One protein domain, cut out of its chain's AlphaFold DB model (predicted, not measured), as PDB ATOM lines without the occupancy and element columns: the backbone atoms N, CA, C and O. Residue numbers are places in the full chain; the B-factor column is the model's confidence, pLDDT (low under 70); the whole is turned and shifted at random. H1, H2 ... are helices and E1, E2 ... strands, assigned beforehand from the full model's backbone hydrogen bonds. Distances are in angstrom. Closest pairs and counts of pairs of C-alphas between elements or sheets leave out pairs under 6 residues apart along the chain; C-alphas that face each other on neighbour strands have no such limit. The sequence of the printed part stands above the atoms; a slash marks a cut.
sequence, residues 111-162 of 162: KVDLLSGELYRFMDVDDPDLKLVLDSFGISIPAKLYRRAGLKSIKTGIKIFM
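Overview. This is residues 111 to 162 of the 162 residues of the protein "DDE_Tnp_1 domain-containing protein" of Clostridiaceae bacterium (UniProt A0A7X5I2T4). A small hairpin of two strands, E1 and E2, and two short helices, H1 and H2, make the three corners of a triangle. The long link of residues 137 to 147 leads from H1 back towards the hairpin, where H2 begins near the start of E2, and a tail of residues 158 to 162 follows H2. The printed part has 52 residues, with two named strands and two named helices in the order E1, E2, H1, H2; the sheet, in the order E1, E2, is antiparallel, and the class is mixed, helices and strands. The whole is only just compact, close to loose, with a radius of gyration of the C-alphas of 11.7 A and spans of 34 by 24 by 14 A.

Arrangement. E1, residues 112 to 115, and E2, residues 119 to 122, form an antiparallel hairpin, with 153 degrees between their directions. The C-alphas of Val 112 and Phe 122 face each other at 4.5 A. N 113 and O 121, at 2.9 A, and N 115 and O 119, at 2.8 A, are within hydrogen-bond range. The closest C-alphas of E2 and H2, residues 148 to 157, are those of Leu 119 and Arg 148, 7.7 A apart. H1, residues 128 to 136, is apart from E1 and from H2, and E1 and H2 are apart. In H1 and H2 every O i to N i+4 pair is within hydrogen-bond range.

Along the chain. E1 begins at C-alpha 112, (153.624, 155.967, 66.545), and E2 ends at C-alpha 122, (157.702, 153.980, 66.382). From first to last C-alpha, H1 measures 12.3 A and H2 14.6 A. H2 ends at C-alpha 157, (155.418, 138.600, 71.925).

Size, cuts and confidence. The two C-alphas farthest apart, those of Ser 116 and Met 162, are 36.8 A apart. The printed part has no cut and ends at the chain's last residue, 162. The links E1 to E2 and E2 to H1 are tight, and H1 to H2, with 11 residues, is long. The mean pLDDT of the printed part is 86.6, and residues 160 to 162 are under 70.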
ATOM      1  N   LYS A 111     155.539 157.829  70.667       90.38
ATOM      2  CA  LYS A 111     154.514 157.997  69.634       90.38
ATOM      3  C   LYS A 111     154.704 157.005  68.499       90.38
ATOM      4  O   LYS A 111     155.787 156.462  68.279       90.38
ATOM      5  N   VAL A 112     153.621 156.779  67.762       90.62
ATOM      6  CA  VAL A 112     153.624 155.967  66.545       90.62
ATOM      7  C   VAL A 112     153.060 156.797  65.405       90.62
ATOM      8  O   VAL A 112     151.896 157.194  65.447       90.62
ATOM      9  N   ASP A 113     153.871 157.014  64.377       91.50
ATOM     10  CA  ASP A 113     153.459 157.722  63.171       91.50
ATOM     11  C   ASP A 113     152.825 156.757  62.171       91.50
ATOM     12  O   ASP A 113     153.351 155.668  61.920       91.50
ATOM     13  N   LEU A 114     151.717 157.187  61.563       91.81
ATOM     14  CA  LEU A 114     151.112 156.534  60.408       91.81
ATOM     15  C   LEU A 114     151.635 157.186  59.125       91.81
ATOM     16  O   LEU A 114     151.424 158.369  58.876       91.81
ATOM     17  N   LEU A 115     152.292 156.384  58.299       91.56
ATOM     18  CA  LEU A 115     152.834 156.749  56.997       91.56
ATOM     19  C   LEU A 115     151.919 156.233  55.876       91.56
ATOM     20  O   LEU A 115     151.059 155.367  56.080       91.56
ATOM     21  N   SER A 116     152.125 156.743  54.661       89.38
ATOM     22  CA  SER A 116     151.413 156.291  53.463       89.38
ATOM     23  C   SER A 116     151.539 154.773  53.267       89.38
ATOM     24  O   SER A 116     152.602 154.190  53.486       89.38
ATOM     25  N   GLY A 117     150.450 154.126  52.841       86.88
ATOM     26  CA  GLY A 117     150.427 152.677  52.600       86.88
ATOM     27  C   GLY A 117     150.292 151.805  53.857       86.88
ATOM     28  O   GLY A 117     150.792 150.682  53.862       86.88
ATOM     29  N   GLU A 118     149.636 152.304  54.915       90.56
ATOM     30  CA  GLU A 118     149.419 151.594  56.195       90.56
ATOM     31  C   GLU A 118     150.716 151.143  56.894       90.56
ATOM     32  O   GLU A 118     150.777 150.087  57.539       90.56
ATOM     33  N   LEU A 119     151.769 151.947  56.751       91.94
ATOM     34  CA  LEU A 119     153.045 151.741  57.423       91.94
ATOM     35  C   LEU A 119     153.081 152.535  58.727       91.94
ATOM     36  O   LEU A 119     152.633 153.673  58.786       91.94
ATOM     37  N   TYR A 120     153.635 151.933  59.769       92.69
ATOM     38  CA  TYR A 120     153.726 152.500  61.106       92.69
ATOM     39  C   TYR A 120     155.190 152.602  61.521       92.69
ATOM     40  O   TYR A 120     155.959 151.656  61.321       92.69
ATOM     41  N   ARG A 121     155.568 153.725  62.127       90.69
ATOM     42  CA  ARG A 121     156.914 153.966  62.658       90.69
ATOM     43  C   ARG A 121     156.818 154.323  64.135       90.69
ATOM     44  O   ARG A 121     156.130 155.275  64.479       90.69
ATOM     45  N   PHE A 122     157.518 153.581  64.988       91.06
ATOM     46  CA  PHE A 122     157.702 153.980  66.382       91.06
ATOM     47  C   PHE A 122     158.750 155.087  66.458       91.06
ATOM     48  O   PHE A 122     159.816 154.965  65.853       91.06
ATOM     49  N   MET A 123     158.426 156.150  67.181       88.88
ATOM     50  CA  MET A 123     159.294 157.300  67.397       88.88
ATOM     51  C   MET A 123     160.029 157.171  68.727       88.88
ATOM     52  O   MET A 123     159.496 156.598  69.679       88.88
ATOM     53  N   ASP A 124     161.254 157.699  68.754       87.06
ATOM     54  CA  ASP A 124     162.050 157.936  69.964       87.06
ATOM     55  C   ASP A 124     162.344 156.696  70.823       87.06
ATOM     56  O   ASP A 124     162.690 156.817  71.988       87.06
ATOM     57  N   VAL A 125     162.277 155.489  70.246       86.50
ATOM     58  CA  VAL A 125     162.542 154.213  70.949       86.50
ATOM     59  C   VAL A 125     163.942 154.168  71.583       86.50
ATOM     60  O   VAL A 125     164.142 153.479  72.579       86.50
ATOM     61  N   ASP A 126     164.899 154.905  71.015       86.81
ATOM     62  CA  ASP A 126     166.277 155.000  71.505       86.81
ATOM     63  C   ASP A 126     166.487 156.096  72.570       86.81
ATOM     64  O   ASP A 126     167.604 156.234  73.072       86.81
ATOM     65  N   ASP A 127     165.450 156.870  72.926       90.75
ATOM     66  CA  ASP A 127     165.517 157.833  74.033       90.75
ATOM     67  C   ASP A 127     165.935 157.108  75.326       90.75
ATOM     68  O   ASP A 127     165.378 156.050  75.625       90.75
ATOM     69  N   PRO A 128     166.908 157.626  76.099       90.94
ATOM     70  CA  PRO A 128     167.464 156.905  77.243       90.94
ATOM     71  C   PRO A 128     166.420 156.476  78.277       90.94
ATOM     72  O   PRO A 128     166.497 155.364  78.803       90.94
ATOM     73  N   ASP A 129     165.438 157.336  78.548       92.00
ATOM     74  CA  ASP A 129     164.429 157.094  79.574       92.00
ATOM     75  C   ASP A 129     163.355 156.146  79.053       92.00
ATOM     76  O   ASP A 129     162.986 155.188  79.739       92.00
ATOM     77  N   LEU A 130     162.905 156.345  77.811       92.19
ATOM     78  CA  LEU A 130     161.948 155.436  77.187       92.19
ATOM     79  C   LEU A 130     162.543 154.040  76.985       92.19
ATOM     80  O   LEU A 130     161.886 153.044  77.284       92.19
ATOM     81  N   LYS A 131     163.790 153.953  76.524       91.62
ATOM     82  CA  LYS A 131     164.505 152.692  76.339       91.62
ATOM     83  C   LYS A 131     164.620 151.926  77.648       91.62
ATOM     84  O   LYS A 131     164.288 150.747  77.692       91.62
ATOM     85  N   LEU A 132     164.996 152.607  78.728       91.44
ATOM     86  CA  LEU A 132     165.085 152.007  80.055       91.44
ATOM     87  C   LEU A 132     163.726 151.467  80.539       91.44
ATOM     88  O   LEU A 132     163.659 150.374  81.112       91.44
ATOM     89  N   VAL A 133     162.636 152.195  80.273       91.69
ATOM     90  CA  VAL A 133     161.273 151.709  80.527       91.69
ATOM     91  C   VAL A 133     161.001 150.453  79.701       91.69
ATOM     92  O   VAL A 133     160.665 149.424  80.281       91.69
ATOM     93  N   LEU A 134     161.182 150.488  78.380       91.00
ATOM     94  CA  LEU A 134     160.917 149.351  77.491       91.00
ATOM     95  C   LEU A 134     161.729 148.108  77.890       91.00
ATOM     96  O   LEU A 134     161.159 147.021  78.030       91.00
ATOM     97  N   ASP A 135     163.017 148.280  78.187       90.88
ATOM     98  CA  ASP A 135     163.921 147.215  78.621       90.88
ATOM     99  C   ASP A 135     163.470 146.590  79.949       90.88
ATOM    100  O   ASP A 135     163.518 145.369  80.107       90.88
ATOM    101  N   SER A 136     162.947 147.384  80.895       90.12
ATOM    102  CA  SER A 136     162.407 146.853  82.161       90.12
ATOM    103  C   SER A 136     161.176 145.954  81.980       90.12
ATOM    104  O   SER A 136     160.895 145.073  82.803       90.12
ATOM    105  N   PHE A 137     160.451 146.140  80.877       89.00
ATOM    106  CA  PHE A 137     159.328 145.295  80.482       89.00
ATOM    107  C   PHE A 137     159.734 144.188  79.500       89.00
ATOM    108  O   PHE A 137     158.879 143.400  79.095       89.00
ATOM    109  N   GLY A 138     161.017 144.095  79.127       87.62
ATOM    110  CA  GLY A 138     161.493 143.151  78.115       87.62
ATOM    111  C   GLY A 138     160.914 143.431  76.724       87.62
ATOM    112  O   GLY A 138     160.732 142.507  75.930       87.62
ATOM    113  N   ILE A 139     160.561 144.687  76.439       89.31
ATOM    114  CA  ILE A 139     159.986 145.114  75.165       89.31
ATOM    115  C   ILE A 139     161.123 145.592  74.264       89.31
ATOM    116  O   ILE A 139     161.726 146.626  74.515       89.31
ATOM    117  N   SER A 140     161.377 144.871  73.171       87.44
ATOM    118  CA  SER A 140     162.322 145.297  72.135       87.44
ATOM    119  C   SER A 140     161.572 145.677  70.863       87.44
ATOM    120  O   SER A 140     160.810 144.873  70.316       87.44
ATOM    121  N   ILE A 141     161.781 146.906  70.387       88.12
ATOM    122  CA  ILE A 141     161.155 147.433  69.169       88.12
ATOM    123  C   ILE A 141     162.264 147.787  68.171       88.12
ATOM    124  O   ILE A 141     162.863 148.853  68.269       88.12
ATOM    125  N   PRO A 142     162.552 146.915  67.188       87.31
ATOM    126  CA  PRO A 142     163.510 147.226  66.134       87.31
ATOM    127  C   PRO A 142     163.126 148.480  65.339       87.31
ATOM    128  O   PRO A 142     161.948 148.664  65.004       87.31
ATOM    129  N   ALA A 143     164.124 149.283  64.959       86.44
ATOM    130  CA  ALA A 143     163.975 150.457  64.098       86.44
ATOM    131  C   ALA A 143     163.648 150.049  62.649       86.44
ATOM    132  O   ALA A 143     164.502 150.003  61.766       86.44
ATOM    133  N   LYS A 144     162.384 149.699  62.405       89.50
ATOM    134  CA  LYS A 144     161.847 149.358  61.085       89.50
ATOM    135  C   LYS A 144     160.419 149.864  60.936       89.50
ATOM    136  O   LYS A 144     159.762 150.217  61.912       89.50
ATOM    137  N   LEU A 145     159.924 149.855  59.703       90.75
ATOM    138  CA  LEU A 145     158.520 150.130  59.426       90.75
ATOM    139  C   LEU A 145     157.680 148.877  59.671       90.75
ATOM    140  O   LEU A 145     158.037 147.768  59.267       90.75
ATOM    141  N   TYR A 146     156.542 149.066  60.326       91.50
ATOM    142  CA  TYR A 146     155.608 148.004  60.660       91.50
ATOM    143  C   TYR A 146     154.360 148.115  59.798       91.50
ATOM    144  O   TYR A 146     153.855 149.202  59.555       91.50
ATOM    145  N   ARG A 147     153.811 146.978  59.379       91.88
ATOM    146  CA  ARG A 147     152.406 146.894  58.955       91.88
ATOM    147  C   ARG A 147     151.546 146.499  60.151       91.88
ATOM    148  O   ARG A 147     152.069 145.997  61.148       91.88
ATOM    149  N   ARG A 148     150.219 146.605  60.029       86.94
ATOM    150  CA  ARG A 148     149.267 146.179  61.080       86.94
ATOM    151  C   ARG A 148     149.546 144.777  61.636       86.94
ATOM    152  O   ARG A 148     149.479 144.574  62.845       86.94
ATOM    153  N   ALA A 149     149.892 143.816  60.777       86.62
ATOM    154  CA  ALA A 149     150.247 142.459  61.200       86.62
ATOM    155  C   ALA A 149     151.512 142.424  62.083       86.62
ATOM    156  O   ALA A 149     151.538 141.719  63.087       86.62
ATOM    157  N   GLY A 150     152.521 143.241  61.761       86.31
ATOM    158  CA  GLY A 150     153.752 143.365  62.547       86.31
ATOM    159  C   GLY A 150     153.526 144.000  63.923       86.31
ATOM    160  O   GLY A 150     154.129 143.577  64.908       86.31
ATOM    161  N   LEU A 151     152.601 144.960  64.026       85.56
ATOM    162  CA  LEU A 151     152.197 145.520  65.322       85.56
ATOM    163  C   LEU A 151     151.512 144.465  66.203       85.56
ATOM    164  O   LEU A 151     151.792 144.370  67.397       85.56
ATOM    165  N   LYS A 152     150.651 143.628  65.607       85.56
ATOM    166  CA  LYS A 152     150.017 142.510  66.320       85.56
ATOM    167  C   LYS A 152     151.048 141.503  66.827       85.56
ATOM    168  O   LYS A 152     150.926 141.079  67.972       85.56
ATOM    169  N   SER A 153     152.066 141.170  66.027       84.81
ATOM    170  CA  SER A 153     153.113 140.234  66.455       84.81
ATOM    171  C   SER A 153     153.939 140.762  67.625       84.81
ATOM    172  O   SER A 153     154.264 139.987  68.523       84.81
ATOM    173  N   ILE A 154     154.222 142.074  67.659       83.81
ATOM    174  CA  ILE A 154     154.872 142.702  68.820       83.81
ATOM    175  C   ILE A 154     153.992 142.501  70.051       83.81
ATOM    176  O   ILE A 154     154.452 141.939  71.037       83.81
ATOM    177  N   LYS A 155     152.706 142.868  69.973       82.25
ATOM    178  CA  LYS A 155     151.774 142.742  71.104       82.25
ATOM    179  C   LYS A 155     151.723 141.320  71.675       82.25
ATOM    180  O   LYS A 155     151.715 141.164  72.888       82.25
ATOM    181  N   THR A 156     151.684 140.295  70.825       83.12
ATOM    182  CA  THR A 156     151.640 138.890  71.268       83.12
ATOM    183  C   THR A 156     152.966 138.376  71.824       83.12
ATOM    184  O   THR A 156     152.964 137.418  72.589       83.12
ATOM    185  N   GLY A 157     154.092 138.981  71.437       78.06
ATOM    186  CA  GLY A 157     155.418 138.600  71.925       78.06
ATOM    187  C   GLY A 157     155.733 139.130  73.326       78.06
ATOM    188  O   GLY A 157     156.582 138.561  74.010       78.06
ATOM    189  N   ILE A 158     155.051 140.191  73.772       81.25
ATOM    190  CA  ILE A 158     155.323 140.818  75.067       81.25
ATOM    191  C   ILE A 158     154.677 140.009  76.197       81.25
ATOM    192  O   ILE A 158     153.458 139.854  76.272       81.25
ATOM    193  N   LYS A 159     155.508 139.551  77.133       73.31
ATOM    194  CA  LYS A 159     155.105 138.834  78.348       73.31
ATOM    195  C   LYS A 159     155.208 139.770  79.558       73.31
ATOM    196  O   LYS A 159     156.198 139.753  80.277       73.31
ATOM    197  N   ILE A 160     154.193 140.619  79.744       66.56
ATOM    198  CA  ILE A 160     154.169 141.647  80.810       66.56
ATOM    199  C   ILE A 160     153.892 141.031  82.189       66.56
ATOM    200  O   ILE A 160     154.486 141.440  83.184       66.56
ATOM    201  N   PHE A 161     153.002 140.038  82.239       61.72
ATOM    202  CA  PHE A 161     152.568 139.372  83.466       61.72
ATOM    203  C   PHE A 161     152.976 137.902  83.401       61.72
ATOM    204  O   PHE A 161     152.246 137.073  82.857       61.72
ATOM    205  N   MET A 162     154.172 137.597  83.891       46.34
ATOM    206  CA  MET A 162     154.611 136.239  84.199       46.34
ATOM    207  C   MET A 162     155.305 136.257  85.551       46.34
ATOM    208  O   MET A 162     156.014 137.261  85.808       46.34
TER     209      MET A 162